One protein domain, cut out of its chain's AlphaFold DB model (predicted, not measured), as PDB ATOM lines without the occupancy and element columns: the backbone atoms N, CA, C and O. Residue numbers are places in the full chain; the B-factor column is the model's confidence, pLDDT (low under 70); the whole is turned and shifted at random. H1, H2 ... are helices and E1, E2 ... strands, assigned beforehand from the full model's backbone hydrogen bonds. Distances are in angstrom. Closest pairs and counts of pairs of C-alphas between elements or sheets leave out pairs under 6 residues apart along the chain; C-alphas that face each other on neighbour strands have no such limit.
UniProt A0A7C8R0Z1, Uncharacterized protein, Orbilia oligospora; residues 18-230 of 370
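What this domain is: This is residues 18 to 230 of the 370 residues of an uncharacterized protein of Orbilia oligospora (UniProt A0A7C8R0Z1). The chain is wound in stacked turns, a flattened solenoid with two walls of parallel strands: E1, E3, E5, E6, E8 and E10 make one wall, while E2 and E4, then E7, E9, E11, E12 and E13, make the other. Two short helices, H1 and H2, lie in the last turn at one end of the long axis. The printed part has 213 residues, with thirteen named strands in order followed by two named helices; the class is mostly strand, though under half of the residues are in named elements. It is compact, with a radius of gyration of the C-alphas of 17.8 A, and elongated, spanning 55 by 35 by 22 A.

How they stand to each other: The largest sheet runs E1, residues 25 to 33, E3, 48 to 57, E5, 78 to 86, E6, 96 to 105, E8, 117 to 127, and E10, 142 to 149; it is parallel and twisted, with E1 and E10 as edge strands. N 30 and O 51 of E1 and E3 are 2.8 A apart, N 54 and O 82 of E3 and E5 2.8 A, N 103 and O 81 of E6 and E5 2.8 A, N 102 and O 123 of E6 and E8 2.8 A, and N 144 and O 120 of E10 and E8 2.7 A, each within hydrogen-bond range. E2, residues 40 to 43, and E4, residues 62 to 65, are parallel at 1 degree, with N 64 and O 41 2.8 A apart; residues 18 to 19 pair parallel with residues 41 to 42 of E2. The third sheet runs E7, residues 112 to 114, E9, 134 to 136, E11, 152 to 156, E12, 177 to 180, and E13, 200 to 203, all parallel. Its N and O pairs include N 136 and O 113, 2.8 A, N 154 and O 135, 3.5 A, N 155 and O 178, 2.8 A, and N 203 and O 179, 2.7 A. E4 and E7 are apart. Residues 201 to 202 of E13 pair parallel with residues 228 to 229. H1, residues 209 to 213, and H2, residues 216 to 219, are close but not clearly touching; their closest C-alphas, of Met 213 and Thr 219, are 6.9 A apart. Neither helix is on the largest or the third sheet. In H1 the O i to N i+4 pair is within hydrogen-bond range; H2 is too short for one.

Where its parts are: E1 begins at C-alpha 25 (19.487, -3.204, 15.425), is 19.9 A long and bends by 86 degrees at residue 28. E3 is 22.0 A long, E5 21.3 A and E8 18.6 A; E8 bends by 106 degrees at residue 121. H2 ends at C-alpha 219 (65.265, -18.807, 6.209).

The domain as a whole: The two C-alphas farthest apart, of Asp 22 and Gln 214, are 55.3 A apart. The printed part has no cut. The links E4 to E5, E11 to E12 and E12 to E13 are long. Mean pLDDT of the printed part is 81.2; 41 residues are under 70, among them 67 to 75 and 141 to 152.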
ATOM      1  N   LEU A  18      14.133 -19.261  11.377       96.19
ATOM      2  CA  LEU A  18      14.042 -18.041  12.176       96.19
ATOM      3  C   LEU A  18      14.017 -16.819  11.254       96.19
ATOM      4  O   LEU A  18      14.974 -16.572  10.522       96.19
ATOM      5  N   GLU A  19      12.936 -16.042  11.296       96.44
ATOM      6  CA  GLU A  19      12.806 -14.812  10.512       96.44
ATOM      7  C   GLU A  19      12.476 -13.626  11.418       96.44
ATOM      8  O   GLU A  19      11.598 -13.713  12.276       96.44
ATOM      9  N   ALA A  20      13.175 -12.513  11.212       96.12
ATOM     10  CA  ALA A  20      12.892 -11.236  11.858       96.12
ATOM     11  C   ALA A  20      13.079 -10.112  10.824       96.12
ATOM     12  O   ALA A  20      14.113  -9.443  10.817       96.12
ATOM     13  N   PRO A  21      12.121  -9.941   9.891       95.12
ATOM     14  CA  PRO A  21      12.275  -9.032   8.760       95.12
ATOM     15  C   PRO A  21      12.441  -7.576   9.188       95.12
ATOM     16  O   PRO A  21      13.204  -6.865   8.553       95.12
ATOM     17  N   ASP A  22      11.801  -7.156  10.279       95.44
ATOM     18  CA  ASP A  22      11.821  -5.764  10.746       95.44
ATOM     19  C   ASP A  22      12.949  -5.466  11.749       95.44
ATOM     20  O   ASP A  22      13.138  -4.318  12.153       95.44
ATOM     21  N   LEU A  23      13.708  -6.484  12.168       93.94
ATOM     22  CA  LEU A  23      14.784  -6.309  13.139       93.94
ATOM     23  C   LEU A  23      15.963  -5.600  12.477       93.94
ATOM     24  O   LEU A  23      16.614  -6.172  11.611       93.94
ATOM     25  N   SER A  24      16.243  -4.370  12.906       91.00
ATOM     26  CA  SER A  24      17.276  -3.522  12.300       91.00
ATOM     27  C   SER A  24      18.526  -3.308  13.156       91.00
ATOM     28  O   SER A  24      19.595  -2.987  12.626       91.00
ATOM     29  N   PHE A  25      18.425  -3.516  14.470       88.69
ATOM     30  CA  PHE A  25      19.487  -3.204  15.425       88.69
ATOM     31  C   PHE A  25      19.511  -4.183  16.604       88.69
ATOM     32  O   PHE A  25      18.481  -4.452  17.222       88.69
ATOM     33  N   ILE A  26      20.708  -4.652  16.960       90.19
ATOM     34  CA  ILE A  26      20.991  -5.411  18.179       90.19
ATOM     35  C   ILE A  26      22.237  -4.806  18.835       90.19
ATOM     36  O   ILE A  26      23.359  -5.043  18.403       90.19
ATOM     37  N   GLY A  27      22.065  -4.034  19.908       86.19
ATOM     38  CA  GLY A  27      23.206  -3.382  20.572       86.19
ATOM     39  C   GLY A  27      24.159  -4.351  21.281       86.19
ATOM     40  O   GLY A  27      25.314  -4.014  21.514       86.19
ATOM     41  N   GLY A  28      23.677  -5.547  21.630       90.00
ATOM     42  CA  GLY A  28      24.440  -6.573  22.339       90.00
ATOM     43  C   GLY A  28      24.800  -7.773  21.466       90.00
ATOM     44  O   GLY A  28      25.157  -7.644  20.295       90.00
ATOM     45  N   ILE A  29      24.696  -8.958  22.065       92.38
ATOM     46  CA  ILE A  29      25.010 -10.236  21.425       92.38
ATOM     47  C   ILE A  29      23.724 -10.839  20.856       92.38
ATOM     48  O   ILE A  29      22.747 -11.036  21.579       92.38
ATOM     49  N   MET A  30      23.751 -11.190  19.577       94.44
ATOM     50  CA  MET A  30      22.805 -12.118  18.980       94.44
ATOM     51  C   MET A  30      23.422 -13.516  18.994       94.44
ATOM     52  O   MET A  30      24.419 -13.764  18.317       94.44
ATOM     53  N   GLN A  31      22.825 -14.427  19.762       96.19
ATOM     54  CA  GLN A  31      23.334 -15.786  19.925       96.19
ATOM     55  C   GLN A  31      22.258 -16.824  19.610       96.19
ATOM     56  O   GLN A  31      21.148 -16.762  20.140       96.19
ATOM     57  N   ILE A  32      22.623 -17.808  18.789       96.25
ATOM     58  CA  ILE A  32      21.831 -19.011  18.532       96.25
ATOM     59  C   ILE A  32      22.733 -20.212  18.780       96.25
ATOM     60  O   ILE A  32      23.792 -20.334  18.167       96.25
ATOM     61  N   ASN A  33      22.306 -21.083  19.694       95.69
ATOM     62  CA  ASN A  33      23.059 -22.262  20.101       95.69
ATOM     63  C   ASN A  33      22.165 -23.508  20.043       95.69
ATOM     64  O   ASN A  33      21.036 -23.480  20.543       95.69
ATOM     65  N   GLY A  34      22.667 -24.587  19.442       94.56
ATOM     66  CA  GLY A  34      22.086 -25.924  19.570       94.56
ATOM     67  C   GLY A  34      20.766 -26.113  18.823       94.56
ATOM     68  O   GLY A  34      20.007 -27.040  19.118       94.56
ATOM     69  N   ALA A  35      20.460 -25.248  17.853       94.38
ATOM     70  CA  ALA A  35      19.282 -25.391  17.005       94.38
ATOM     71  C   ALA A  35      19.569 -26.380  15.862       94.38
ATOM     72  O   ALA A  35      19.701 -26.005  14.701       94.38
ATOM     73  N   LEU A  36      19.636 -27.672  16.207       94.88
ATOM     74  CA  LEU A  36      20.062 -28.768  15.319       94.88
ATOM     75  C   LEU A  36      19.230 -28.918  14.035       94.88
ATOM     76  O   LEU A  36      19.675 -29.559  13.089       94.88
ATOM     77  N   ASN A  37      18.014 -28.366  14.008       95.56
ATOM     78  CA  ASN A  37      17.121 -28.421  12.852       95.56
ATOM     79  C   ASN A  37      17.019 -27.102  12.085       95.56
ATOM     80  O   ASN A  37      16.381 -27.095  11.038       95.56
ATOM     81  N   LEU A  38      17.630 -26.017  12.568       97.00
ATOM     82  CA  LEU A  38      17.535 -24.709  11.928       97.00
ATOM     83  C   LEU A  38      18.256 -24.759  10.580       97.00
ATOM     84  O   LEU A  38      19.458 -24.997  10.546       97.00
ATOM     85  N   THR A  39      17.535 -24.544   9.482       96.62
ATOM     86  CA  THR A  39      18.090 -24.560   8.120       96.62
ATOM     87  C   THR A  39      18.296 -23.171   7.545       96.62
ATOM     88  O   THR A  39      19.243 -22.953   6.787       96.62
ATOM     89  N   ASP A  40      17.425 -22.234   7.915       96.12
ATOM     90  CA  ASP A  40      17.380 -20.892   7.346       96.12
ATOM     91  C   ASP A  40      17.191 -19.842   8.446       96.12
ATOM     92  O   ASP A  40      16.281 -19.937   9.276       96.12
ATOM     93  N   MET A  41      18.010 -18.792   8.406       95.88
ATOM     94  CA  MET A  41      17.833 -17.606   9.236       95.88
ATOM     95  C   MET A  41      17.794 -16.353   8.365       95.88
ATOM     96  O   MET A  41      18.690 -16.146   7.553       95.88
ATOM     97  N   ARG A  42      16.774 -15.500   8.524       95.12
ATOM     98  CA  ARG A  42      16.596 -14.298   7.691       95.12
ATOM     99  C   ARG A  42      16.284 -13.065   8.527       95.12
ATOM    100  O   ARG A  42      15.253 -12.998   9.191       95.12
ATOM    101  N   MET A  43      17.161 -12.072   8.451       94.94
ATOM    102  CA  MET A  43      17.014 -10.772   9.111       94.94
ATOM    103  C   MET A  43      17.470  -9.684   8.136       94.94
ATOM    104  O   MET A  43      18.506  -9.055   8.343       94.94
ATOM    105  N   PRO A  44      16.743  -9.500   7.020       92.38
ATOM    106  CA  PRO A  44      17.182  -8.649   5.923       92.38
ATOM    107  C   PRO A  44      17.419  -7.201   6.346       92.38
ATOM    108  O   PRO A  44      18.310  -6.574   5.797       92.38
ATOM    109  N   ASN A  45      16.686  -6.663   7.321       91.50
ATOM    110  CA  ASN A  45      16.876  -5.273   7.742       91.50
ATOM    111  C   ASN A  45      17.927  -5.095   8.843       91.50
ATOM    112  O   ASN A  45      18.207  -3.952   9.208       91.50
ATOM    113  N   LEU A  46      18.517  -6.180   9.360       90.56
ATOM    114  CA  LEU A  46      19.522  -6.096  10.415       90.56
ATOM    115  C   LEU A  46      20.764  -5.416   9.846       90.56
ATOM    116  O   LEU A  46      21.394  -5.936   8.935       90.56
ATOM    117  N   ALA A  47      21.096  -4.246  10.384       86.00
ATOM    118  CA  ALA A  47      22.240  -3.451   9.944       86.00
ATOM    119  C   ALA A  47      23.325  -3.364  11.022       86.00
ATOM    120  O   ALA A  47      24.502  -3.208  10.722       86.00
ATOM    121  N   ASN A  48      22.956  -3.470  12.300       85.00
ATOM    122  CA  ASN A  48      23.917  -3.366  13.394       85.00
ATOM    123  C   ASN A  48      23.753  -4.501  14.375       85.00
ATOM    124  O   ASN A  48      22.650  -4.769  14.855       85.00
ATOM    125  N   VAL A  49      24.886  -5.085  14.728       89.56
ATOM    126  CA  VAL A  49      24.975  -6.070  15.786       89.56
ATOM    127  C   VAL A  49      26.292  -5.902  16.532       89.56
ATOM    128  O   VAL A  49      27.341  -5.747  15.905       89.56
ATOM    129  N   GLY A  50      26.234  -5.911  17.864       87.75
ATOM    130  CA  GLY A  50      27.433  -5.876  18.702       87.75
ATOM    131  C   GLY A  50      28.270  -7.144  18.536       87.75
ATOM    132  O   GLY A  50      29.475  -7.065  18.314       87.75
ATOM    133  N   ALA A  51      27.627  -8.313  18.584       91.94
ATOM    134  CA  ALA A  51      28.265  -9.596  18.303       91.94
ATOM    135  C   ALA A  51      27.297 -10.626  17.702       91.94
ATOM    136  O   ALA A  51      26.150 -10.727  18.141       91.94
ATOM    137  N   LEU A  52      27.781 -11.426  16.751       94.81
ATOM    138  CA  LEU A  52      27.085 -12.593  16.204       94.81
ATOM    139  C   LEU A  52      27.720 -13.877  16.725       94.81
ATOM    140  O   LEU A  52      28.936 -14.048  16.630       94.81
ATOM    141  N   ARG A  53      26.899 -14.794  17.243       96.81
ATOM    142  CA  ARG A  53      27.333 -16.125  17.683       96.81
ATOM    143  C   ARG A  53      26.388 -17.208  17.177       96.81
ATOM    144  O   ARG A  53      25.239 -17.297  17.615       96.81
ATOM    145  N   PHE A  54      26.894 -18.036  16.276       97.25
ATOM    146  CA  PHE A  54      26.215 -19.195  15.714       97.25
ATOM    147  C   PHE A  54      26.998 -20.439  16.106       97.25
ATOM    148  O   PHE A  54      28.119 -20.622  15.646       97.25
ATOM    149  N   GLU A  55      26.431 -21.254  16.991       97.31
ATOM    150  CA  GLU A  55      27.132 -22.394  17.587       97.31
ATOM    151  C   GLU A  55      26.255 -23.648  17.539       97.31
ATOM    152  O   GLU A  55      25.082 -23.612  17.922       97.31
ATOM    153  N   SER A  56      26.822 -24.763  17.080       96.94
ATOM    154  CA  SER A  56      26.140 -26.061  17.015       96.94
ATOM    155  C   SER A  56      24.830 -25.995  16.215       96.94
ATOM    156  O   SER A  56      23.749 -26.359  16.698       96.94
ATOM    157  N   LEU A  57      24.929 -25.497  14.976       97.12
ATOM    158  CA  LEU A  57      23.840 -25.347  14.003       97.12
ATOM    159  C   LEU A  57      24.113 -26.188  12.735       97.12
ATOM    160  O   LEU A  57      24.111 -25.645  11.624       97.12
ATOM    161  N   PRO A  58      24.288 -27.518  12.847       96.81
ATOM    162  CA  PRO A  58      24.817 -28.375  11.776       96.81
ATOM    163  C   PRO A  58      23.916 -28.485  10.537       96.81
ATOM    164  O   PRO A  58      24.265 -29.142   9.561       96.81
ATOM    165  N   ARG A  59      22.716 -27.891  10.556       96.81
ATOM    166  CA  ARG A  59      21.798 -27.855   9.407       96.81
ATOM    167  C   ARG A  59      21.582 -26.457   8.846       96.81
ATOM    168  O   ARG A  59      20.919 -26.353   7.813       96.81
ATOM    169  N   LEU A  60      22.149 -25.418   9.464       97.44
ATOM    170  CA  LEU A  60      22.002 -24.040   9.012       97.44
ATOM    171  C   LEU A  60      22.797 -23.861   7.729       97.44
ATOM    172  O   LEU A  60      24.013 -23.993   7.746       97.44
ATOM    173  N   LYS A  61      22.105 -23.567   6.630       95.38
ATOM    174  CA  LYS A  61      22.710 -23.415   5.299       95.38
ATOM    175  C   LYS A  61      22.653 -21.990   4.777       95.38
ATOM    176  O   LYS A  61      23.457 -21.622   3.929       95.38
ATOM    177  N   ARG A  62      21.668 -21.209   5.230       93.50
ATOM    178  CA  ARG A  62      21.398 -19.873   4.696       93.50
ATOM    179  C   ARG A  62      21.327 -18.838   5.804       93.50
ATOM    180  O   ARG A  62      20.490 -18.936   6.704       93.50
ATOM    181  N   LEU A  63      22.176 -17.828   5.669       92.50
ATOM    182  CA  LEU A  63      22.078 -16.560   6.369       92.50
ATOM    183  C   LEU A  63      21.439 -15.560   5.403       92.50
ATOM    184  O   LEU A  63      21.785 -15.517   4.234       92.50
ATOM    185  N   GLY A  64      20.436 -14.822   5.862       89.88
ATOM    186  CA  GLY A  64      19.700 -13.851   5.059       89.88
ATOM    187  C   GLY A  64      19.823 -12.465   5.660       89.88
ATOM    188  O   GLY A  64      18.812 -11.900   6.082       89.88
ATOM    189  N   PHE A  65      21.051 -11.966   5.756       89.12
ATOM    190  CA  PHE A  65      21.348 -10.594   6.144       89.12
ATOM    191  C   PHE A  65      21.418  -9.716   4.893       89.12
ATOM    192  O   PHE A  65      21.878 -10.175   3.851       89.12
ATOM    193  N   SER A  66      20.953  -8.462   4.958       71.56
ATOM    194  CA  SER A  66      21.379  -7.506   3.930       71.56
ATOM    195  C   SER A  66      22.807  -7.067   4.239       71.56
ATOM    196  O   SER A  66      23.242  -7.065   5.387       71.56
ATOM    197  N   SER A  67      23.547  -6.753   3.186       58.88
ATOM    198  CA  SER A  67      25.006  -6.770   3.062       58.88
ATOM    199  C   SER A  67      25.795  -5.754   3.910       58.88
ATOM    200  O   SER A  67      26.754  -5.178   3.408       58.88
ATOM    201  N   LYS A  68      25.397  -5.438   5.144       62.72
ATOM    202  CA  LYS A  68      26.089  -4.496   6.043       62.72
ATOM    203  C   LYS A  68      25.889  -4.840   7.518       62.72
ATOM    204  O   LYS A  68      25.711  -3.940   8.328       62.72
ATOM    205  N   VAL A  69      25.875  -6.119   7.888       65.44
ATOM    206  CA  VAL A  69      25.816  -6.494   9.308       65.44
ATOM    207  C   VAL A  69      27.193  -6.310   9.934       65.44
ATOM    208  O   VAL A  69      27.998  -7.235   9.958       65.44
ATOM    209  N   GLY A  70      27.450  -5.099  10.431       61.25
ATOM    210  CA  GLY A  70      28.722  -4.774  11.062       61.25
ATOM    211  C   GLY A  70      29.037  -3.287  11.086       61.25
ATOM    212  O   GLY A  70      29.722  -2.775  10.211       61.25
ATOM    213  N   SER A  71      28.590  -2.646  12.164       54.41
ATOM    214  CA  SER A  71      28.950  -1.297  12.609       54.41
ATOM    215  C   SER A  71      28.737  -0.148  11.603       54.41
ATOM    216  O   SER A  71      29.527   0.068  10.688       54.41
ATOM    217  N   LEU A  72      27.676   0.644  11.807       50.41
ATOM    218  CA  LEU A  72      27.283   1.766  10.937       50.41
ATOM    219  C   LEU A  72      28.142   3.048  11.024       50.41
ATOM    220  O   LEU A  72      27.750   4.069  10.460       50.41
ATOM    221  N   ASN A  73      29.300   3.049  11.678       59.00
ATOM    222  CA  ASN A  73      30.169   4.228  11.757       59.00
ATOM    223  C   ASN A  73      31.552   3.875  12.319       59.00
ATOM    224  O   ASN A  73      31.696   2.938  13.098       59.00
ATOM    225  N   GLU A  74      32.575   4.667  11.968       61.31
ATOM    226  CA  GLU A  74      33.958   4.515  12.472       61.31
ATOM    227  C   GLU A  74      34.068   4.528  14.009       61.31
ATOM    228  O   GLU A  74      35.100   4.147  14.561       61.31
ATOM    229  N   GLU A  75      33.012   4.977  14.687       66.62
ATOM    230  CA  GLU A  75      32.913   5.132  16.134       66.62
ATOM    231  C   GLU A  75      32.564   3.827  16.864       66.62
ATOM    232  O   GLU A  75      32.893   3.678  18.040       66.62
ATOM    233  N   PHE A  76      31.949   2.855  16.183       71.75
ATOM    234  CA  PHE A  76      31.567   1.587  16.798       71.75
ATOM    235  C   PHE A  76      32.433   0.441  16.254       71.75
ATOM    236  O   PHE A  76      32.705   0.332  15.057       71.75
ATOM    237  N   THR A  77      32.923  -0.417  17.144       74.50
ATOM    238  CA  THR A  77      33.696  -1.615  16.783       74.50
ATOM    239  C   THR A  77      32.857  -2.825  17.150       74.50
ATOM    240  O   THR A  77      32.430  -2.945  18.298       74.50
ATOM    241  N   ALA A  78      32.583  -3.703  16.183       86.06
ATOM    242  CA  ALA A  78      31.913  -4.961  16.485       86.06
ATOM    243  C   ALA A  78      32.809  -5.802  17.402       86.06
ATOM    244  O   ALA A  78      34.026  -5.823  17.249       86.06
ATOM    245  N   ILE A  79      32.220  -6.501  18.361       88.62
ATOM    246  CA  ILE A  79      32.989  -7.250  19.354       88.62
ATOM    247  C   ILE A  79      33.374  -8.610  18.774       88.62
ATOM    248  O   ILE A  79      34.537  -9.001  18.803       88.62
ATOM    249  N   GLN A  80      32.405  -9.352  18.233       90.94
ATOM    250  CA  GLN A  80      32.657 -10.748  17.895       90.94
ATOM    251  C   GLN A  80      31.803 -11.278  16.744       90.94
ATOM    252  O   GLN A  80      30.603 -11.020  16.675       90.94
ATOM    253  N   LEU A  81      32.424 -12.098  15.899       94.44
ATOM    254  CA  LEU A  81      31.778 -13.038  14.994       94.44
ATOM    255  C   LEU A  81      32.249 -14.445  15.374       94.44
ATOM    256  O   LEU A  81      33.436 -14.738  15.253       94.44
ATOM    257  N   VAL A  82      31.337 -15.307  15.825       95.88
ATOM    258  CA  VAL A  82      31.590 -16.738  16.048       95.88
ATOM    259  C   VAL A  82      30.671 -17.553  15.158       95.88
ATOM    260  O   VAL A  82      29.451 -17.395  15.215       95.88
ATOM    261  N   VAL A  83      31.265 -18.440  14.370       96.94
ATOM    262  CA  VAL A  83      30.568 -19.392  13.510       96.94
ATOM    263  C   VAL A  83      31.179 -20.766  13.742       96.94
ATOM    264  O   VAL A  83      32.310 -21.021  13.328       96.94
ATOM    265  N   TRP A  84      30.446 -21.632  14.432       97.12
ATOM    266  CA  TRP A  84      30.934 -22.929  14.875       97.12
ATOM    267  C   TRP A  84      29.927 -24.048  14.606       97.12
ATOM    268  O   TRP A  84      28.772 -23.941  15.030       97.12
ATOM    269  N   ASP A  85      30.377 -25.125  13.951       97.19
ATOM    270  CA  ASP A  85      29.585 -26.332  13.675       97.19
ATOM    271  C   ASP A  85      28.293 -25.978  12.933       97.19
ATOM    272  O   ASP A  85      27.169 -26.163  13.409       97.19
ATOM    273  N   THR A  86      28.462 -25.348  11.770       97.75
ATOM    274  CA  THR A  86      27.362 -24.966  10.886       97.75
ATOM    275  C   THR A  86      27.529 -25.568   9.494       97.75
ATOM    276  O   THR A  86      28.628 -25.912   9.062       97.75
ATOM    277  N   ALA A  87      26.421 -25.678   8.762       97.06
ATOM    278  CA  ALA A  87      26.414 -26.169   7.384       97.06
ATOM    279  C   ALA A  87      26.417 -25.043   6.337       97.06
ATOM    280  O   ALA A  87      26.044 -25.291   5.188       97.06
ATOM    281  N   ILE A  88      26.788 -23.820   6.718       95.38
ATOM    282  CA  ILE A  88      26.833 -22.696   5.786       95.38
ATOM    283  C   ILE A  88      28.023 -22.858   4.836       95.38
ATOM    284  O   ILE A  88      29.078 -23.363   5.212       95.38
ATOM    285  N   GLU A  89      27.854 -22.399   3.602       91.44
ATOM    286  CA  GLU A  89      28.879 -22.522   2.554       91.44
ATOM    287  C   GLU A  89      29.654 -21.212   2.326       91.44
ATOM    288  O   GLU A  89      30.717 -21.220   1.701       91.44
ATOM    289  N   SER A  90      29.127 -20.086   2.823       88.56
ATOM    290  CA  SER A  90      29.693 -18.746   2.645       88.56
ATOM    291  C   SER A  90      29.294 -17.796   3.782       88.56
ATOM    292  O   SER A  90      28.280 -17.998   4.455       88.56
ATOM    293  N   LEU A  91      30.099 -16.747   3.968       90.19
ATOM    294  CA  LEU A  91      29.890 -15.633   4.904       90.19
ATOM    295  C   LEU A  91      29.775 -14.270   4.198       90.19
ATOM    296  O   LEU A  91      29.865 -13.234   4.849       90.19
ATOM    297  N   GLU A  92      29.563 -14.261   2.879       85.06
ATOM    298  CA  GLU A  92      29.538 -13.044   2.049       85.06
ATOM    299  C   GLU A  92      28.505 -11.992   2.487       85.06
ATOM    300  O   GLU A  92      28.711 -10.800   2.256       85.06
ATOM    301  N   ASP A  93      27.428 -12.407   3.159       82.88
ATOM    302  CA  ASP A  93      26.382 -11.503   3.653       82.88
ATOM    303  C   ASP A  93      26.779 -10.741   4.933       82.88
ATOM    304  O   ASP A  93      26.031  -9.885   5.413       82.88
ATOM    305  N   ILE A  94      27.955 -11.032   5.502       88.31
ATOM    306  CA  ILE A  94      28.464 -10.406   6.723       88.31
ATOM    307  C   ILE A  94      29.618  -9.461   6.371       88.31
ATOM    308  O   ILE A  94      30.649  -9.876   5.843       88.31
ATOM    309  N   ILE A  95      29.457  -8.177   6.694       84.50
ATOM    310  CA  ILE A  95      30.421  -7.117   6.370       84.50
ATOM    311  C   ILE A  95      30.675  -6.278   7.619       84.50
ATOM    312  O   ILE A  95      29.726  -5.735   8.173       84.50
ATOM    313  N   TYR A  96      31.941  -6.109   8.011       85.81
ATOM    314  CA  TYR A  96      32.337  -5.320   9.183       85.81
ATOM    315  C   TYR A  96      33.299  -4.202   8.796       85.81
ATOM    316  O   TYR A  96      34.278  -4.454   8.120       85.81
ATOM    317  N   ASP A  97      33.135  -2.979   9.293       81.31
ATOM    318  CA  ASP A  97      34.218  -1.992   9.160       81.31
ATOM    319  C   ASP A  97      35.373  -2.312  10.124       81.31
ATOM    320  O   ASP A  97      36.521  -2.484   9.706       81.31
ATOM    321  N   ARG A  98      35.069  -2.460  11.416       79.94
ATOM    322  CA  ARG A  98      36.014  -2.902  12.448       79.94
ATOM    323  C   ARG A  98      35.386  -3.985  13.308       79.94
ATOM    324  O   ARG A  98      34.218  -3.868  13.681       79.94
ATOM    325  N   ILE A  99      36.173  -4.993  13.658       87.12
ATOM    326  CA  ILE A  99      35.771  -6.062  14.567       87.12
ATOM    327  C   ILE A  99      36.918  -6.419  15.510       87.12
ATOM    328  O   ILE A  99      38.080  -6.331  15.132       87.12
ATOM    329  N   GLU A 100      36.620  -6.817  16.738       85.56
ATOM    330  CA  GLU A 100      37.654  -7.292  17.650       85.56
ATOM    331  C   GLU A 100      37.987  -8.758  17.374       85.56
ATOM    332  O   GLU A 100      39.139  -9.069  17.091       85.56
ATOM    333  N   THR A 101      36.998  -9.653  17.393       86.00
ATOM    334  CA  THR A 101      37.239 -11.096  17.273       86.00
ATOM    335  C   THR A 101      36.435 -11.752  16.151       86.00
ATOM    336  O   THR A 101      35.230 -11.552  16.030       86.00
ATOM    337  N   VAL A 102      37.087 -12.612  15.372       91.62
ATOM    338  CA  VAL A 102      36.474 -13.475  14.355       91.62
ATOM    339  C   VAL A 102      36.923 -14.914  14.587       91.62
ATOM    340  O   VAL A 102      38.114 -15.208  14.581       91.62
ATOM    341  N   GLN A 103      35.977 -15.825  14.773       90.88
ATOM    342  CA  GLN A 103      36.245 -17.251  14.929       90.88
ATOM    343  C   GLN A 103      35.305 -18.050  14.037       90.88
ATOM    344  O   GLN A 103      34.086 -17.972  14.172       90.88
ATOM    345  N   ILE A 104      35.885 -18.815  13.120       93.81
ATOM    346  CA  ILE A 104      35.163 -19.651  12.164       93.81
ATOM    347  C   ILE A 104      35.729 -21.061  12.284       93.81
ATOM    348  O   ILE A 104      36.835 -21.338  11.814       93.81
ATOM    349  N   LEU A 105      35.003 -21.927  12.981       90.38
ATOM    350  CA  LEU A 105      35.513 -23.198  13.488       90.38
ATOM    351  C   LEU A 105      34.608 -24.357  13.060       90.38
ATOM    352  O   LEU A 105      33.394 -24.246  13.175       90.38
ATOM    353  N   GLU A 106      35.181 -25.478  12.631       93.00
ATOM    354  CA  GLU A 106      34.452 -26.752  12.471       93.00
ATOM    355  C   GLU A 106      33.215 -26.641  11.551       93.00
ATOM    356  O   GLU A 106      32.161 -27.201  11.831       93.00
ATOM    357  N   ASN A 107      33.307 -25.870  10.461       95.38
ATOM    358  CA  ASN A 107      32.248 -25.775   9.450       95.38
ATOM    359  C   ASN A 107      32.639 -26.592   8.211       95.38
ATOM    360  O   ASN A 107      33.235 -26.066   7.266       95.38
ATOM    361  N   ASP A 108      32.287 -27.879   8.201       92.75
ATOM    362  CA  ASP A 108      32.702 -28.849   7.171       92.75
ATOM    363  C   ASP A 108      32.304 -28.458   5.735       92.75
ATOM    364  O   ASP A 108      32.976 -28.831   4.774       92.75
ATOM    365  N   ASN A 109      31.224 -27.688   5.567       94.38
ATOM    366  CA  ASN A 109      30.743 -27.245   4.249       94.38
ATOM    367  C   ASN A 109      31.305 -25.877   3.822       94.38
ATOM    368  O   ASN A 109      31.082 -25.439   2.692       94.38
ATOM    369  N   LEU A 110      32.019 -25.180   4.711       92.31
ATOM    370  CA  LEU A 110      32.475 -23.817   4.471       92.31
ATOM    371  C   LEU A 110      33.779 -23.809   3.669       92.31
ATOM    372  O   LEU A 110      34.876 -23.975   4.201       92.31
ATOM    373  N   VAL A 111      33.656 -23.569   2.365       85.69
ATOM    374  CA  VAL A 111      34.793 -23.554   1.429       85.69
ATOM    375  C   VAL A 111      35.303 -22.148   1.112       85.69
ATOM    376  O   VAL A 111      36.445 -21.998   0.685       85.69
ATOM    377  N   ASN A 112      34.502 -21.103   1.333       83.00
ATOM    378  CA  ASN A 112      34.898 -19.717   1.083       83.00
ATOM    379  C   ASN A 112      34.559 -18.835   2.291       83.00
ATOM    380  O   ASN A 112      33.396 -18.606   2.615       83.00
ATOM    381  N   VAL A 113      35.592 -18.292   2.927       87.12
ATOM    382  CA  VAL A 113      35.495 -17.272   3.972       87.12
ATOM    383  C   VAL A 113      35.838 -15.933   3.336       87.12
ATOM    384  O   VAL A 113      36.995 -15.515   3.323       87.12
ATOM    385  N   THR A 114      34.831 -15.260   2.783       86.62
ATOM    386  CA  THR A 114      34.965 -13.869   2.338       86.62
ATOM    387  C   THR A 114      34.384 -12.965   3.410       86.62
ATOM    388  O   THR A 114      33.178 -12.981   3.632       86.62
ATOM    389  N   LEU A 115      35.235 -12.176   4.065       87.25
ATOM    390  CA  LEU A 115      34.811 -11.177   5.044       87.25
ATOM    391  C   LEU A 115      35.375  -9.820   4.627       87.25
ATOM    392  O   LEU A 115      36.576  -9.577   4.781       87.25
ATOM    393  N   PRO A 116      34.546  -8.920   4.078       83.19
ATOM    394  CA  PRO A 116      34.972  -7.568   3.772       83.19
ATOM    395  C   PRO A 116      35.109  -6.802   5.093       83.19
ATOM    396  O   PRO A 116      34.151  -6.213   5.586       83.19
ATOM    397  N   VAL A 117      36.303  -6.874   5.688       82.00
ATOM    398  CA  VAL A 117      36.645  -6.230   6.959       82.00
ATOM    399  C   VAL A 117      37.821  -5.284   6.819       82.00
ATOM    400  O   VAL A 117      38.785  -5.651   6.156       82.00
ATOM    401  N   LYS A 118      37.762  -4.077   7.411       78.25
ATOM    402  CA  LYS A 118      38.887  -3.119   7.357       78.25
ATOM    403  C   LYS A 118      39.877  -3.295   8.500       78.25
ATOM    404  O   LYS A 118      41.074  -3.140   8.284       78.25
ATOM    405  N   ASN A 119      39.411  -3.591   9.710       75.06
ATOM    406  CA  ASN A 119      40.294  -3.771  10.859       75.06
ATOM    407  C   ASN A 119      39.815  -4.914  11.750       75.06
ATOM    408  O   ASN A 119      38.642  -4.953  12.117       75.06
ATOM    409  N   ILE A 120      40.737  -5.800  12.116       83.00
ATOM    410  CA  ILE A 120      40.532  -6.787  13.172       83.00
ATOM    411  C   ILE A 120      41.454  -6.406  14.326       83.00
ATOM    412  O   ILE A 120      42.665  -6.455  14.158       83.00
ATOM    413  N   THR A 121      40.941  -6.004  15.485       78.12
ATOM    414  CA  THR A 121      41.811  -5.525  16.581       78.12
ATOM    415  C   THR A 121      42.266  -6.627  17.533       78.12
ATOM    416  O   THR A 121      43.274  -6.451  18.211       78.12
ATOM    417  N   GLY A 122      41.549  -7.748  17.577       77.62
ATOM    418  CA  GLY A 122      41.837  -8.911  18.411       77.62
ATOM    419  C   GLY A 122      42.112 -10.156  17.572       77.62
ATOM    420  O   GLY A 122      42.914 -10.119  16.636       77.62
ATOM    421  N   VAL A 123      41.468 -11.266  17.941       77.88
ATOM    422  CA  VAL A 123      41.737 -12.602  17.393       77.88
ATOM    423  C   VAL A 123      41.013 -12.815  16.072       77.88
ATOM    424  O   VAL A 123      39.802 -12.636  15.991       77.88
ATOM    425  N   PHE A 124      41.721 -13.316  15.065       83.38
ATOM    426  CA  PHE A 124      41.093 -13.969  13.919       83.38
ATOM    427  C   PHE A 124      41.587 -15.406  13.776       83.38
ATOM    428  O   PHE A 124      42.791 -15.659  13.679       83.38
ATOM    429  N   ALA A 125      40.637 -16.340  13.768       79.62
ATOM    430  CA  ALA A 125      40.881 -17.773  13.706       79.62
ATOM    431  C   ALA A 125      39.931 -18.451  12.710       79.62
ATOM    432  O   ALA A 125      38.711 -18.279  12.771       79.62
ATOM    433  N   VAL A 126      40.505 -19.262  11.820       84.31
ATOM    434  CA  VAL A 126      39.775 -20.101  10.859       84.31
ATOM    435  C   VAL A 126      40.358 -21.514  10.937       84.31
ATOM    436  O   VAL A 126      41.484 -21.750  10.488       84.31
ATOM    437  N   ARG A 127      39.613 -22.443  11.544       81.44
ATOM    438  CA  ARG A 127      40.105 -23.768  11.961       81.44
ATOM    439  C   ARG A 127      39.110 -24.871  11.608       81.44
ATOM    440  O   ARG A 127      37.911 -24.653  11.740       81.44
ATOM    441  N   ASP A 128      39.603 -26.038  11.199       82.75
ATOM    442  CA  ASP A 128      38.792 -27.252  11.000       82.75
ATOM    443  C   ASP A 128      37.556 -27.060  10.089       82.75
ATOM    444  O   ASP A 128      36.527 -27.686  10.287       82.75
ATOM    445  N   ASN A 129      37.623 -26.171   9.094       87.06
ATOM    446  CA  ASN A 129      36.538 -25.992   8.121       87.06
ATOM    447  C   ASN A 129      36.723 -26.931   6.912       87.06
ATOM    448  O   ASN A 129      37.698 -27.684   6.849       87.06
ATOM    449  N   GLY A 130      35.794 -26.881   5.955       82.00
ATOM    450  CA  GLY A 130      35.802 -27.734   4.765       82.00
ATOM    451  C   GLY A 130      37.139 -27.800   4.015       82.00
ATOM    452  O   GLY A 130      37.929 -26.855   3.980       82.00
ATOM    453  N   GLU A 131      37.418 -28.937   3.375       78.69
ATOM    454  CA  GLU A 131      38.689 -29.129   2.675       78.69
ATOM    455  C   GLU A 131      38.912 -28.045   1.605       78.69
ATOM    456  O   GLU A 131      38.097 -27.834   0.705       78.69
ATOM    457  N   GLY A 132      40.049 -27.349   1.699       69.62
ATOM    458  CA  GLY A 132      40.389 -26.274   0.772       69.62
ATOM    459  C   GLY A 132      39.663 -24.954   1.035       69.62
ATOM    460  O   GLY A 132      39.566 -24.153   0.103       69.62
ATOM    461  N   THR A 133      39.188 -24.699   2.267       75.75
ATOM    462  CA  THR A 133      38.653 -23.387   2.668       75.75
ATOM    463  C   THR A 133      39.583 -22.257   2.228       75.75
ATOM    464  O   THR A 133      40.758 -22.233   2.589       75.75
ATOM    465  N   LYS A 134      39.067 -21.287   1.477       75.88
ATOM    466  CA  LYS A 134      39.803 -20.087   1.065       75.88
ATOM    467  C   LYS A 134      39.386 -18.915   1.929       75.88
ATOM    468  O   LYS A 134      38.199 -18.618   2.016       75.88
ATOM    469  N   VAL A 135      40.353 -18.219   2.513       81.12
ATOM    470  CA  VAL A 135      40.109 -16.968   3.240       81.12
ATOM    471  C   VAL A 135      40.409 -15.783   2.323       81.12
ATOM    472  O   VAL A 135      41.477 -15.735   1.721       81.12
ATOM    473  N   ASN A 136      39.470 -14.842   2.211       80.69
ATOM    474  CA  ASN A 136      39.589 -13.610   1.434       80.69
ATOM    475  C   ASN A 136      39.114 -12.409   2.266       80.69
ATOM    476  O   ASN A 136      37.935 -12.298   2.604       80.69
ATOM    477  N   LEU A 137      40.033 -11.490   2.569       82.62
ATOM    478  CA  LEU A 137      39.790 -10.298   3.395       82.62
ATOM    479  C   LEU A 137      40.110  -9.030   2.579       82.62
ATOM    480  O   LEU A 137      41.142  -8.397   2.802       82.62
ATOM    481  N   PRO A 138      39.270  -8.660   1.590       73.25
ATOM    482  CA  PRO A 138      39.643  -7.732   0.510       73.25
ATOM    483  C   PRO A 138      39.894  -6.280   0.948       73.25
ATOM    484  O   PRO A 138      40.450  -5.496   0.181       73.25
ATOM    485  N   TYR A 139      39.461  -5.899   2.152       73.31
ATOM    486  CA  TYR A 139      39.568  -4.526   2.656       73.31
ATOM    487  C   TYR A 139      40.443  -4.390   3.899       73.31
ATOM    488  O   TYR A 139      40.535  -3.290   4.442       73.31
ATOM    489  N   LEU A 140      41.077  -5.475   4.348       71.81
ATOM    490  CA  LEU A 140      41.779  -5.510   5.625       71.81
ATOM    491  C   LEU A 140      43.006  -4.604   5.573       71.81
ATOM    492  O   LEU A 140      43.931  -4.869   4.826       71.81
ATOM    493  N   GLY A 141      43.011  -3.527   6.354       61.19
ATOM    494  CA  GLY A 141      44.152  -2.625   6.501       61.19
ATOM    495  C   GLY A 141      45.073  -3.001   7.664       61.19
ATOM    496  O   GLY A 141      46.261  -2.691   7.625       61.19
ATOM    497  N   SER A 142      44.546  -3.671   8.696       62.53
ATOM    498  CA  SER A 142      45.324  -4.180   9.833       62.53
ATOM    499  C   SER A 142      44.609  -5.328  10.548       62.53
ATOM    500  O   SER A 142      43.387  -5.299  10.695       62.53
ATOM    501  N   ALA A 143      45.373  -6.300  11.053       60.03
ATOM    502  CA  ALA A 143      44.886  -7.332  11.971       60.03
ATOM    503  C   ALA A 143      45.801  -7.437  13.199       60.03
ATOM    504  O   ALA A 143      46.981  -7.734  13.055       60.03
ATOM    505  N   GLY A 144      45.275  -7.183  14.394       47.72
ATOM    506  CA  GLY A 144      46.024  -7.140  15.648       47.72
ATOM    507  C   GLY A 144      46.564  -8.500  16.076       47.72
ATOM    508  O   GLY A 144      47.635  -8.556  16.675       47.72
ATOM    509  N   SER A 145      45.877  -9.600  15.747       55.06
ATOM    510  CA  SER A 145      46.336 -10.963  16.042       55.06
ATOM    511  C   SER A 145      45.662 -12.015  15.145       55.06
ATOM    512  O   SER A 145      44.571 -12.498  15.442       55.06
ATOM    513  N   LEU A 146      46.313 -12.401  14.042       62.00
ATOM    514  CA  LEU A 146      46.025 -13.695  13.404       62.00
ATOM    515  C   LEU A 146      46.828 -14.756  14.147       62.00
ATOM    516  O   LEU A 146      48.034 -14.603  14.215       62.00
ATOM    517  N   GLU A 147      46.202 -15.797  14.690       55.09
ATOM    518  CA  GLU A 147      46.935 -16.827  15.444       55.09
ATOM    519  C   GLU A 147      47.252 -18.043  14.560       55.09
ATOM    520  O   GLU A 147      48.413 -18.416  14.409       55.09
ATOM    521  N   TRP A 148      46.224 -18.627  13.931       56.03
ATOM    522  CA  TRP A 148      46.321 -19.843  13.117       56.03
ATOM    523  C   TRP A 148      45.309 -19.832  11.966       56.03
ATOM    524  O   TRP A 148      44.125 -19.532  12.158       56.03
ATOM    525  N   VAL A 149      45.760 -20.242  10.779       60.06
ATOM    526  CA  VAL A 149      44.902 -20.529   9.620       60.06
ATOM    527  C   VAL A 149      45.225 -21.940   9.150       60.06
ATOM    528  O   VAL A 149      46.324 -22.173   8.680       60.06
ATOM    529  N   MET A 150      44.314 -22.910   9.253       57.25
ATOM    530  CA  MET A 150      44.622 -24.308   8.872       57.25
ATOM    531  C   MET A 150      44.604 -24.585   7.357       57.25
ATOM    532  O   MET A 150      44.955 -25.680   6.925       57.25
ATOM    533  N   SER A 151      44.200 -23.608   6.547       66.00
ATOM    534  CA  SER A 151      44.076 -23.722   5.087       66.00
ATOM    535  C   SER A 151      44.921 -22.654   4.380       66.00
ATOM    536  O   SER A 151      45.872 -22.146   4.969       66.00
ATOM    537  N   ASP A 152      44.607 -22.319   3.128       69.25
ATOM    538  CA  ASP A 152      45.269 -21.245   2.390       69.25
ATOM    539  C   ASP A 152      44.936 -19.872   3.006       69.25
ATOM    540  O   ASP A 152      43.762 -19.506   3.147       69.25
ATOM    541  N   LEU A 153      45.958 -19.060   3.278       75.75
ATOM    542  CA  LEU A 153      45.802 -17.636   3.569       75.75
ATOM    543  C   LEU A 153      46.006 -16.845   2.276       75.75
ATOM    544  O   LEU A 153      47.126 -16.741   1.776       75.75
ATOM    545  N   ARG A 154      44.931 -16.263   1.735       71.06
ATOM    546  CA  ARG A 154      45.011 -15.407   0.546       71.06
ATOM    547  C   ARG A 154      44.695 -13.962   0.898       71.06
ATOM    548  O   ARG A 154      43.586 -13.628   1.307       71.06
ATOM    549  N   ILE A 155      45.677 -13.097   0.710       74.19
ATOM    550  CA  ILE A 155      45.576 -11.668   0.972       74.19
ATOM    551  C   ILE A 155      45.606 -10.949  -0.371       74.19
ATOM    552  O   ILE A 155      46.612 -10.975  -1.071       74.19
ATOM    553  N   ASN A 156      44.500 -10.303  -0.734       71.00
ATOM    554  CA  ASN A 156      44.409  -9.480  -1.936       71.00
ATOM    555  C   ASN A 156      44.307  -8.014  -1.510       71.00
ATOM    556  O   ASN A 156      43.252  -7.566  -1.066       71.00
ATOM    557  N   GLY A 157      45.419  -7.291  -1.603       59.53
ATOM    558  CA  GLY A 157      45.500  -5.882  -1.260       59.53
ATOM    559  C   GLY A 157      44.882  -4.964  -2.307       59.53
ATOM    560  O   GLY A 157      44.786  -5.295  -3.489       59.53
ATOM    561  N   SER A 158      44.480  -3.778  -1.852       59.50
ATOM    562  CA  SER A 158      43.964  -2.694  -2.694       59.50
ATOM    563  C   SER A 158      45.011  -1.589  -2.864       59.50
ATOM    564  O   SER A 158      45.984  -1.533  -2.118       59.50
ATOM    565  N   GLU A 159      44.796  -0.656  -3.794       65.06
ATOM    566  CA  GLU A 159      45.715   0.474  -4.034       65.06
ATOM    567  C   GLU A 159      45.952   1.367  -2.803       65.06
ATOM    568  O   GLU A 159      46.948   2.082  -2.739       65.06
ATOM    569  N   LYS A 160      45.052   1.329  -1.813       64.31
ATOM    570  CA  LYS A 160      45.179   2.096  -0.564       64.31
ATOM    571  C   LYS A 160      45.988   1.368   0.512       64.31
ATOM    572  O   LYS A 160      46.321   1.982   1.521       64.31
ATOM    573  N   TRP A 161      46.270   0.080   0.324       68.75
ATOM    574  CA  TRP A 161      46.967  -0.752   1.296       68.75
ATOM    575  C   TRP A 161      48.339  -1.146   0.765       68.75
ATOM    576  O   TRP A 161      48.507  -2.137   0.061       68.75
ATOM    577  N   THR A 162      49.321  -0.312   1.090       76.50
ATOM    578  CA  THR A 162      50.702  -0.503   0.647       76.50
ATOM    579  C   THR A 162      51.547  -1.222   1.699       76.50
ATOM    580  O   THR A 162      52.507  -1.891   1.356       76.50
ATOM    581  N   ASP A 163      51.185  -1.178   2.977       75.06
ATOM    582  CA  ASP A 163      51.943  -1.855   4.032       75.06
ATOM    583  C   ASP A 163      51.142  -3.019   4.616       75.06
ATOM    584  O   ASP A 163      50.229  -2.811   5.417       75.06
ATOM    585  N   LEU A 164      51.519  -4.248   4.257       75.00
ATOM    586  CA  LEU A 164      51.002  -5.470   4.865       75.00
ATOM    587  C   LEU A 164      51.626  -5.641   6.259       75.00
ATOM    588  O   LEU A 164      52.617  -6.345   6.438       75.00
ATOM    589  N   LYS A 165      51.042  -4.931   7.226       70.31
ATOM    590  CA  LYS A 165      51.319  -4.981   8.667       70.31
ATOM    591  C   LYS A 165      50.028  -5.348   9.410       70.31
ATOM    592  O   LYS A 165      48.944  -5.381   8.831       70.31
ATOM    593  N   GLY A 166      50.123  -5.615  10.702       64.12
ATOM    594  CA  GLY A 166      49.115  -6.388  11.431       64.12
ATOM    595  C   GLY A 166      49.827  -7.649  11.875       64.12
ATOM    596  O   GLY A 166      50.982  -7.525  12.194       64.12
ATOM    597  N   PHE A 167      49.244  -8.834  11.886       72.19
ATOM    598  CA  PHE A 167      49.930 -10.140  11.911       72.19
ATOM    599  C   PHE A 167      51.188 -10.334  12.797       72.19
ATOM    600  O   PHE A 167      52.013 -11.179  12.441       72.19
ATOM    601  N   PRO A 168      51.360  -9.678  13.967       67.56
ATOM    602  CA  PRO A 168      52.602  -9.804  14.730       67.56
ATOM    603  C   PRO A 168      52.725 -11.176  15.399       67.56
ATOM    604  O   PRO A 168      53.763 -11.486  15.955       67.56
ATOM    605  N   VAL A 169      51.651 -11.966  15.383       66.56
ATOM    606  CA  VAL A 169      51.544 -13.283  16.014       66.56
ATOM    607  C   VAL A 169      51.054 -14.355  15.038       66.56
ATOM    608  O   VAL A 169      50.714 -15.447  15.487       66.56
ATOM    609  N   LEU A 170      51.003 -14.067  13.724       73.88
ATOM    610  CA  LEU A 170      50.639 -15.080  12.727       73.88
ATOM    611  C   LEU A 170      51.706 -16.163  12.740       73.88
ATOM    612  O   LEU A 170      52.742 -15.988  12.118       73.88
ATOM    613  N   GLY A 171      51.444 -17.251  13.462       72.12
ATOM    614  CA  GLY A 171      52.435 -18.285  13.735       72.12
ATOM    615  C   GLY A 171      52.548 -19.313  12.618       72.12
ATOM    616  O   GLY A 171      53.645 -19.757  12.291       72.12
ATOM    617  N   SER A 172      51.427 -19.707  12.014       71.75
ATOM    618  CA  SER A 172      51.421 -20.713  10.952       71.75
ATOM    619  C   SER A 172      50.205 -20.596  10.033       71.75
ATOM    620  O   SER A 172      49.128 -20.116  10.410       71.75
ATOM    621  N   VAL A 173      50.394 -21.071   8.801       72.00
ATOM    622  CA  VAL A 173      49.333 -21.284   7.818       72.00
ATOM    623  C   VAL A 173      49.433 -22.725   7.326       72.00
ATOM    624  O   VAL A 173      50.499 -23.168   6.909       72.00
ATOM    625  N   GLY A 174      48.340 -23.477   7.408       67.38
ATOM    626  CA  GLY A 174      48.321 -24.922   7.195       67.38
ATOM    627  C   GLY A 174      48.541 -25.332   5.743       67.38
ATOM    628  O   GLY A 174      48.944 -26.466   5.502       67.38
ATOM    629  N   ARG A 175      48.319 -24.427   4.782       75.56
ATOM    630  CA  ARG A 175      48.597 -24.640   3.355       75.56
ATOM    631  C   ARG A 175      49.284 -23.421   2.741       75.56
ATOM    632  O   ARG A 175      50.298 -22.991   3.276       75.56
ATOM    633  N   ASP A 176      48.784 -22.884   1.632       78.62
ATOM    634  CA  ASP A 176      49.488 -21.867   0.858       78.62
ATOM    635  C   ASP A 176      49.253 -20.457   1.405       78.62
ATOM    636  O   ASP A 176      48.140 -20.091   1.781       78.62
ATOM    637  N   ILE A 177      50.293 -19.631   1.393       81.50
ATOM    638  CA  ILE A 177      50.178 -18.193   1.622       81.50
ATOM    639  C   ILE A 177      50.315 -17.500   0.278       81.50
ATOM    640  O   ILE A 177      51.345 -17.611  -0.379       81.50
ATOM    641  N   VAL A 178      49.280 -16.772  -0.130       83.56
ATOM    642  CA  VAL A 178      49.271 -16.012  -1.382       83.56
ATOM    643  C   VAL A 178      48.951 -14.557  -1.078       83.56
ATOM    644  O   VAL A 178      47.855 -14.240  -0.627       83.56
ATOM    645  N   ILE A 179      49.887 -13.660  -1.356       84.75
ATOM    646  CA  ILE A 179      49.749 -12.217  -1.159       84.75
ATOM    647  C   ILE A 179      49.782 -11.548  -2.532       84.75
ATOM    648  O   ILE A 179      50.804 -11.575  -3.208       84.75
ATOM    649  N   ASN A 180      48.687 -10.920  -2.951       80.56
ATOM    650  CA  ASN A 180      48.580 -10.181  -4.211       80.56
ATOM    651  C   ASN A 180      48.276  -8.711  -3.929       80.56
ATOM    652  O   ASN A 180      47.424  -8.435  -3.093       80.56
ATOM    653  N   GLY A 181      48.887  -7.764  -4.643       79.81
ATOM    654  CA  GLY A 181      48.496  -6.353  -4.537       79.81
ATOM    655  C   GLY A 181      49.613  -5.363  -4.850       79.81
ATOM    656  O   GLY A 181      50.566  -5.688  -5.553       79.81
ATOM    657  N   SER A 182      49.480  -4.150  -4.310       81.12
ATOM    658  CA  SER A 182      50.432  -3.039  -4.471       81.12
ATOM    659  C   SER A 182      51.195  -2.748  -3.172       81.12
ATOM    660  O   SER A 182      51.403  -1.594  -2.801       81.12
ATOM    661  N   PHE A 183      51.595  -3.802  -2.463       83.62
ATOM    662  CA  PHE A 183      52.349  -3.709  -1.219       83.62
ATOM    663  C   PHE A 183      53.784  -3.218  -1.451       83.62
ATOM    664  O   PHE A 183      54.472  -3.719  -2.335       83.62
ATOM    665  N   THR A 184      54.243  -2.282  -0.633       86.69
ATOM    666  CA  THR A 184      55.625  -1.820  -0.474       86.69
ATOM    667  C   THR A 184      56.350  -2.541   0.654       86.69
ATOM    668  O   THR A 184      57.565  -2.702   0.591       86.69
ATOM    669  N   ASN A 185      55.623  -2.988   1.679       83.25
ATOM    670  CA  ASN A 185      56.189  -3.684   2.830       83.25
ATOM    671  C   ASN A 185      55.306  -4.873   3.223       83.25
ATOM    672  O   ASN A 185      54.080  -4.763   3.193       83.25
ATOM    673  N   VAL A 186      55.933  -5.993   3.579       85.75
ATOM    674  CA  VAL A 186      55.283  -7.203   4.085       85.75
ATOM    675  C   VAL A 186      56.020  -7.631   5.343       85.75
ATOM    676  O   VAL A 186      57.212  -7.916   5.287       85.75
ATOM    677  N   ASP A 187      55.309  -7.656   6.467       82.25
ATOM    678  CA  ASP A 187      55.873  -7.991   7.771       82.25
ATOM    679  C   ASP A 187      55.046  -9.098   8.432       82.25
ATOM    680  O   ASP A 187      53.871  -8.905   8.745       82.25
ATOM    681  N   LEU A 188      55.655 -10.278   8.585       82.94
ATOM    682  CA  LEU A 188      55.048 -11.489   9.150       82.94
ATOM    683  C   LEU A 188      56.042 -12.140  10.132       82.94
ATOM    684  O   LEU A 188      56.531 -13.241   9.876       82.94
ATOM    685  N   PRO A 189      56.390 -11.455  11.235       77.62
ATOM    686  CA  PRO A 189      57.595 -11.753  12.012       77.62
ATOM    687  C   PRO A 189      57.565 -13.133  12.682       77.62
ATOM    688  O   PRO A 189      58.589 -13.805  12.756       77.62
ATOM    689  N   GLU A 190      56.390 -13.589  13.116       78.25
ATOM    690  CA  GLU A 190      56.232 -14.867  13.827       78.25
ATOM    691  C   GLU A 190      55.859 -16.042  12.916       78.25
ATOM    692  O   GLU A 190      55.696 -17.166  13.397       78.25
ATOM    693  N   LEU A 191      55.737 -15.809  11.605       79.81
ATOM    694  CA  LEU A 191      55.268 -16.827  10.676       79.81
ATOM    695  C   LEU A 191      56.267 -17.984  10.546       79.81
ATOM    696  O   LEU A 191      57.480 -17.822  10.454       79.81
ATOM    697  N   ARG A 192      55.741 -19.201  10.519       76.38
ATOM    698  CA  ARG A 192      56.504 -20.426  10.296       76.38
ATOM    699  C   ARG A 192      55.837 -21.230   9.193       76.38
ATOM    700  O   ARG A 192      54.629 -21.122   8.966       76.38
ATOM    701  N   ALA A 193      56.634 -22.046   8.508       68.81
ATOM    702  CA  ALA A 193      56.111 -23.000   7.540       68.81
ATOM    703  C   ALA A 193      55.088 -23.926   8.221       68.81
ATOM    704  O   ALA A 193      55.342 -24.422   9.319       68.81
ATOM    705  N   GLY A 194      53.942 -24.156   7.575       65.38
ATOM    706  CA  GLY A 194      52.958 -25.122   8.052       65.38
ATOM    707  C   GLY A 194      53.435 -26.565   7.880       65.38
ATOM    708  O   GLY A 194      54.215 -26.880   6.977       65.38
ATOM    709  N   ASP A 195      52.903 -27.467   8.708       59.62
ATOM    710  CA  ASP A 195      53.300 -28.885   8.770       59.62
ATOM    711  C   ASP A 195      53.088 -29.666   7.452       59.62
ATOM    712  O   ASP A 195      53.634 -30.754   7.266       59.62
ATOM    713  N   GLN A 196      52.303 -29.125   6.511       61.97
ATOM    714  CA  GLN A 196      51.870 -29.806   5.280       61.97
ATOM    715  C   GLN A 196      52.702 -29.448   4.034       61.97
ATOM    716  O   GLN A 196      52.455 -29.985   2.953       61.97
ATOM    717  N   GLY A 197      53.721 -28.592   4.152       63.59
ATOM    718  CA  GLY A 197      54.525 -28.170   3.001       63.59
ATOM    719  C   GLY A 197      53.884 -27.046   2.196       63.59
ATOM    720  O   GLY A 197      53.684 -27.166   0.990       63.59
ATOM    721  N   SER A 198      53.594 -25.964   2.904       70.06
ATOM    722  CA  SER A 198      53.073 -24.699   2.402       70.06
ATOM    723  C   SER A 198      53.910 -24.104   1.267       70.06
ATOM    724  O   SER A 198      55.144 -24.097   1.339       70.06
ATOM    725  N   THR A 199      53.242 -23.534   0.262       77.12
ATOM    726  CA  THR A 199      53.869 -22.590  -0.669       77.12
ATOM    727  C   THR A 199      53.665 -21.155  -0.189       77.12
ATOM    728  O   THR A 199      52.659 -20.834   0.442       77.12
ATOM    729  N   PHE A 200      54.636 -20.284  -0.454       85.00
ATOM    730  CA  PHE A 200      54.542 -18.862  -0.134       85.00
ATOM    731  C   PHE A 200      54.743 -18.050  -1.408       85.00
ATOM    732  O   PHE A 200      55.814 -18.090  -2.018       85.00
ATOM    733  N   TRP A 201      53.706 -17.328  -1.817       86.31
ATOM    734  CA  TRP A 201      53.675 -16.544  -3.039       86.31
ATOM    735  C   TRP A 201      53.377 -15.081  -2.726       86.31
ATOM    736  O   TRP A 201      52.316 -14.759  -2.194       86.31
ATOM    737  N   ILE A 202      54.260 -14.179  -3.150       88.75
ATOM    738  CA  ILE A 202      54.000 -12.737  -3.190       88.75
ATOM    739  C   ILE A 202      53.980 -12.258  -4.630       88.75
ATOM    740  O   ILE A 202      54.972 -12.329  -5.352       88.75
ATOM    741  N   ASN A 203      52.848 -11.701  -5.031       88.38
ATOM    742  CA  ASN A 203      52.659 -10.997  -6.282       88.38
ATOM    743  C   ASN A 203      52.407  -9.511  -6.006       88.38
ATOM    744  O   ASN A 203      51.279  -9.023  -6.093       88.38
ATOM    745  N   SER A 204      53.475  -8.808  -5.628       86.38
ATOM    746  CA  SER A 204      53.446  -7.369  -5.388       86.38
ATOM    747  C   SER A 204      54.716  -6.701  -5.921       86.38
ATOM    748  O   SER A 204      55.760  -6.794  -5.272       86.38
ATOM    749  N   PRO A 205      54.652  -5.995  -7.068       86.88
ATOM    750  CA  PRO A 205      55.829  -5.439  -7.744       86.88
ATOM    751  C   PRO A 205      56.625  -4.405  -6.941       86.88
ATOM    752  O   PRO A 205      57.718  -4.029  -7.354       86.88
ATOM    753  N   GLN A 206      56.062  -3.877  -5.850       87.94
ATOM    754  CA  GLN A 206      56.689  -2.833  -5.033       87.94
ATOM    755  C   GLN A 206      57.355  -3.380  -3.759       87.94
ATOM    756  O   GLN A 206      58.079  -2.624  -3.115       87.94
ATOM    757  N   VAL A 207      57.149  -4.657  -3.404       89.06
ATOM    758  CA  VAL A 207      57.775  -5.274  -2.220       89.06
ATOM    759  C   VAL A 207      59.257  -5.490  -2.480       89.06
ATOM    760  O   VAL A 207      59.633  -5.984  -3.541       89.06
ATOM    761  N   ASP A 208      60.088  -5.164  -1.495       88.81
ATOM    762  CA  ASP A 208      61.491  -5.571  -1.453       88.81
ATOM    763  C   ASP A 208      61.596  -7.041  -1.020       88.81
ATOM    764  O   ASP A 208      61.520  -7.380   0.165       88.81
ATOM    765  N   CYS A 209      61.757  -7.924  -2.002       87.19
ATOM    766  CA  CYS A 209      61.877  -9.355  -1.752       87.19
ATOM    767  C   CYS A 209      63.204  -9.717  -1.077       87.19
ATOM    768  O   CYS A 209      63.280 -10.747  -0.416       87.19
ATOM    769  N   THR A 210      64.249  -8.902  -1.233       84.75
ATOM    770  CA  THR A 210      65.578  -9.213  -0.701       84.75
ATOM    771  C   THR A 210      65.562  -9.185   0.823       84.75
ATOM    772  O   THR A 210      66.005 -10.138   1.461       84.75
ATOM    773  N   ASN A 211      64.991  -8.130   1.404       81.81
ATOM    774  CA  ASN A 211      64.862  -8.004   2.855       81.81
ATOM    775  C   ASN A 211      63.873  -9.017   3.439       81.81
ATOM    776  O   ASN A 211      64.136  -9.601   4.489       81.81
ATOM    777  N   LEU A 212      62.757  -9.265   2.747       80.81
ATOM    778  CA  LEU A 212      61.765 -10.237   3.197       80.81
ATOM    779  C   LEU A 212      62.365 -11.646   3.296       80.81
ATOM    780  O   LEU A 212      62.239 -12.305   4.321       80.81
ATOM    781  N   MET A 213      63.082 -12.080   2.258       81.50
ATOM    782  CA  MET A 213      63.691 -13.411   2.199       81.50
ATOM    783  C   MET A 213      64.822 -13.615   3.216       81.50
ATOM    784  O   MET A 213      65.217 -14.753   3.453       81.50
ATOM    785  N   GLN A 214      65.348 -12.542   3.814       81.00
ATOM    786  CA  GLN A 214      66.363 -12.605   4.869       81.00
ATOM    787  C   GLN A 214      65.778 -12.730   6.277       81.00
ATOM    788  O   GLN A 214      66.530 -13.008   7.212       81.00
ATOM    789  N   GLN A 215      64.469 -12.538   6.464       79.12
ATOM    790  CA  GLN A 215      63.863 -12.714   7.782       79.12
ATOM    791  C   GLN A 215      64.002 -14.181   8.228       79.12
ATOM    792  O   GLN A 215      63.884 -15.114   7.424       79.12
ATOM    793  N   SER A 216      64.256 -14.397   9.521       71.94
ATOM    794  CA  SER A 216      64.422 -15.733  10.122       71.94
ATOM    795  C   SER A 216      63.227 -16.645   9.826       71.94
ATOM    796  O   SER A 216      63.390 -17.803   9.466       71.94
ATOM    797  N   THR A 217      62.028 -16.069   9.840       70.12
ATOM    798  CA  THR A 217      60.741 -16.614   9.382       70.12
ATOM    799  C   THR A 217      60.831 -17.427   8.076       70.12
ATOM    800  O   THR A 217      60.263 -18.517   7.956       70.12
ATOM    801  N   PHE A 218      61.568 -16.916   7.085       73.50
ATOM    802  CA  PHE A 218      61.673 -17.510   5.749       73.50
ATOM    803  C   PHE A 218      62.923 -18.366   5.562       73.50
ATOM    804  O   PHE A 218      62.902 -19.308   4.771       73.50
ATOM    805  N   THR A 219      63.995 -18.070   6.295       70.75
ATOM    806  CA  THR A 219      65.265 -18.807   6.209       70.75
ATOM    807  C   THR A 219      65.290 -20.061   7.084       70.75
ATOM    808  O   THR A 219      65.938 -21.042   6.724       70.75
ATOM    809  N   GLU A 220      64.561 -20.064   8.202       67.31
ATOM    810  CA  GLU A 220      64.506 -21.170   9.168       67.31
ATOM    811  C   GLU A 220      63.245 -22.039   9.013       67.31
ATOM    812  O   GLU A 220      63.170 -23.143   9.557       67.31
ATOM    813  N   GLY A 221      62.245 -21.568   8.263       63.88
ATOM    814  CA  GLY A 221      61.022 -22.321   8.002       63.88
ATOM    815  C   GLY A 221      61.273 -23.518   7.083       63.88
ATOM    816  O   GLY A 221      61.891 -23.387   6.029       63.88
ATOM    817  N   ASN A 222      60.750 -24.694   7.441       64.38
ATOM    818  CA  ASN A 222      60.777 -25.898   6.600       64.38
ATOM    819  C   ASN A 222      59.758 -25.796   5.443       64.38
ATOM    820  O   ASN A 222      58.821 -26.590   5.334       64.38
ATOM    821  N   TRP A 223      59.898 -24.765   4.608       71.19
ATOM    822  CA  TRP A 223      59.065 -24.543   3.432       71.19
ATOM    823  C   TRP A 223      59.390 -25.622   2.396       71.19
ATOM    824  O   TRP A 223      60.498 -25.701   1.872       71.19
ATOM    825  N   LYS A 224      58.420 -26.494   2.105       65.44
ATOM    826  CA  LYS A 224      58.621 -27.650   1.209       65.44
ATOM    827  C   LYS A 224      58.766 -27.242  -0.265       65.44
ATOM    828  O   LYS A 224      59.206 -28.047  -1.083       65.44
ATOM    829  N   THR A 225      58.404 -26.004  -0.601       64.00
ATOM    830  CA  THR A 225      58.541 -25.410  -1.939       64.00
ATOM    831  C   THR A 225      59.270 -24.072  -1.885       64.00
ATOM    832  O   THR A 225      59.266 -23.412  -0.848       64.00
ATOM    833  N   ASN A 226      59.810 -23.635  -3.026       70.94
ATOM    834  CA  ASN A 226      60.427 -22.318  -3.162       70.94
ATOM    835  C   ASN A 226      59.421 -21.200  -2.859       70.94
ATOM    836  O   ASN A 226      58.367 -21.105  -3.490       70.94
ATOM    837  N   ILE A 227      59.796 -20.319  -1.935       82.38
ATOM    838  CA  ILE A 227      59.140 -19.029  -1.752       82.38
ATOM    839  C   ILE A 227      59.287 -18.246  -3.062       82.38
ATOM    840  O   ILE A 227      60.395 -18.061  -3.564       82.38
ATOM    841  N   THR A 228      58.167 -17.813  -3.637       88.12
ATOM    842  CA  THR A 228      58.139 -17.045  -4.886       88.12
ATOM    843  C   THR A 228      57.738 -15.613  -4.574       88.12
ATOM    844  O   THR A 228      56.657 -15.370  -4.044       88.12
ATOM    845  N   CYS A 229      58.596 -14.653  -4.905       89.31
ATOM    846  CA  CYS A 229      58.337 -13.234  -4.694       89.31
ATOM    847  C   CYS A 229      58.559 -12.476  -6.008       89.31
ATOM    848  O   CYS A 229      59.685 -12.357  -6.477       89.31
ATOM    849  N   ASN A 230      57.478 -11.964  -6.602       87.00
ATOM    850  CA  ASN A 230      57.486 -11.194  -7.855       87.00
ATOM    851  C   ASN A 230      57.670  -9.677  -7.616       87.00
ATOM    852  O   ASN A 230      57.193  -8.858  -8.402       87.00
TER     853      ASN A 230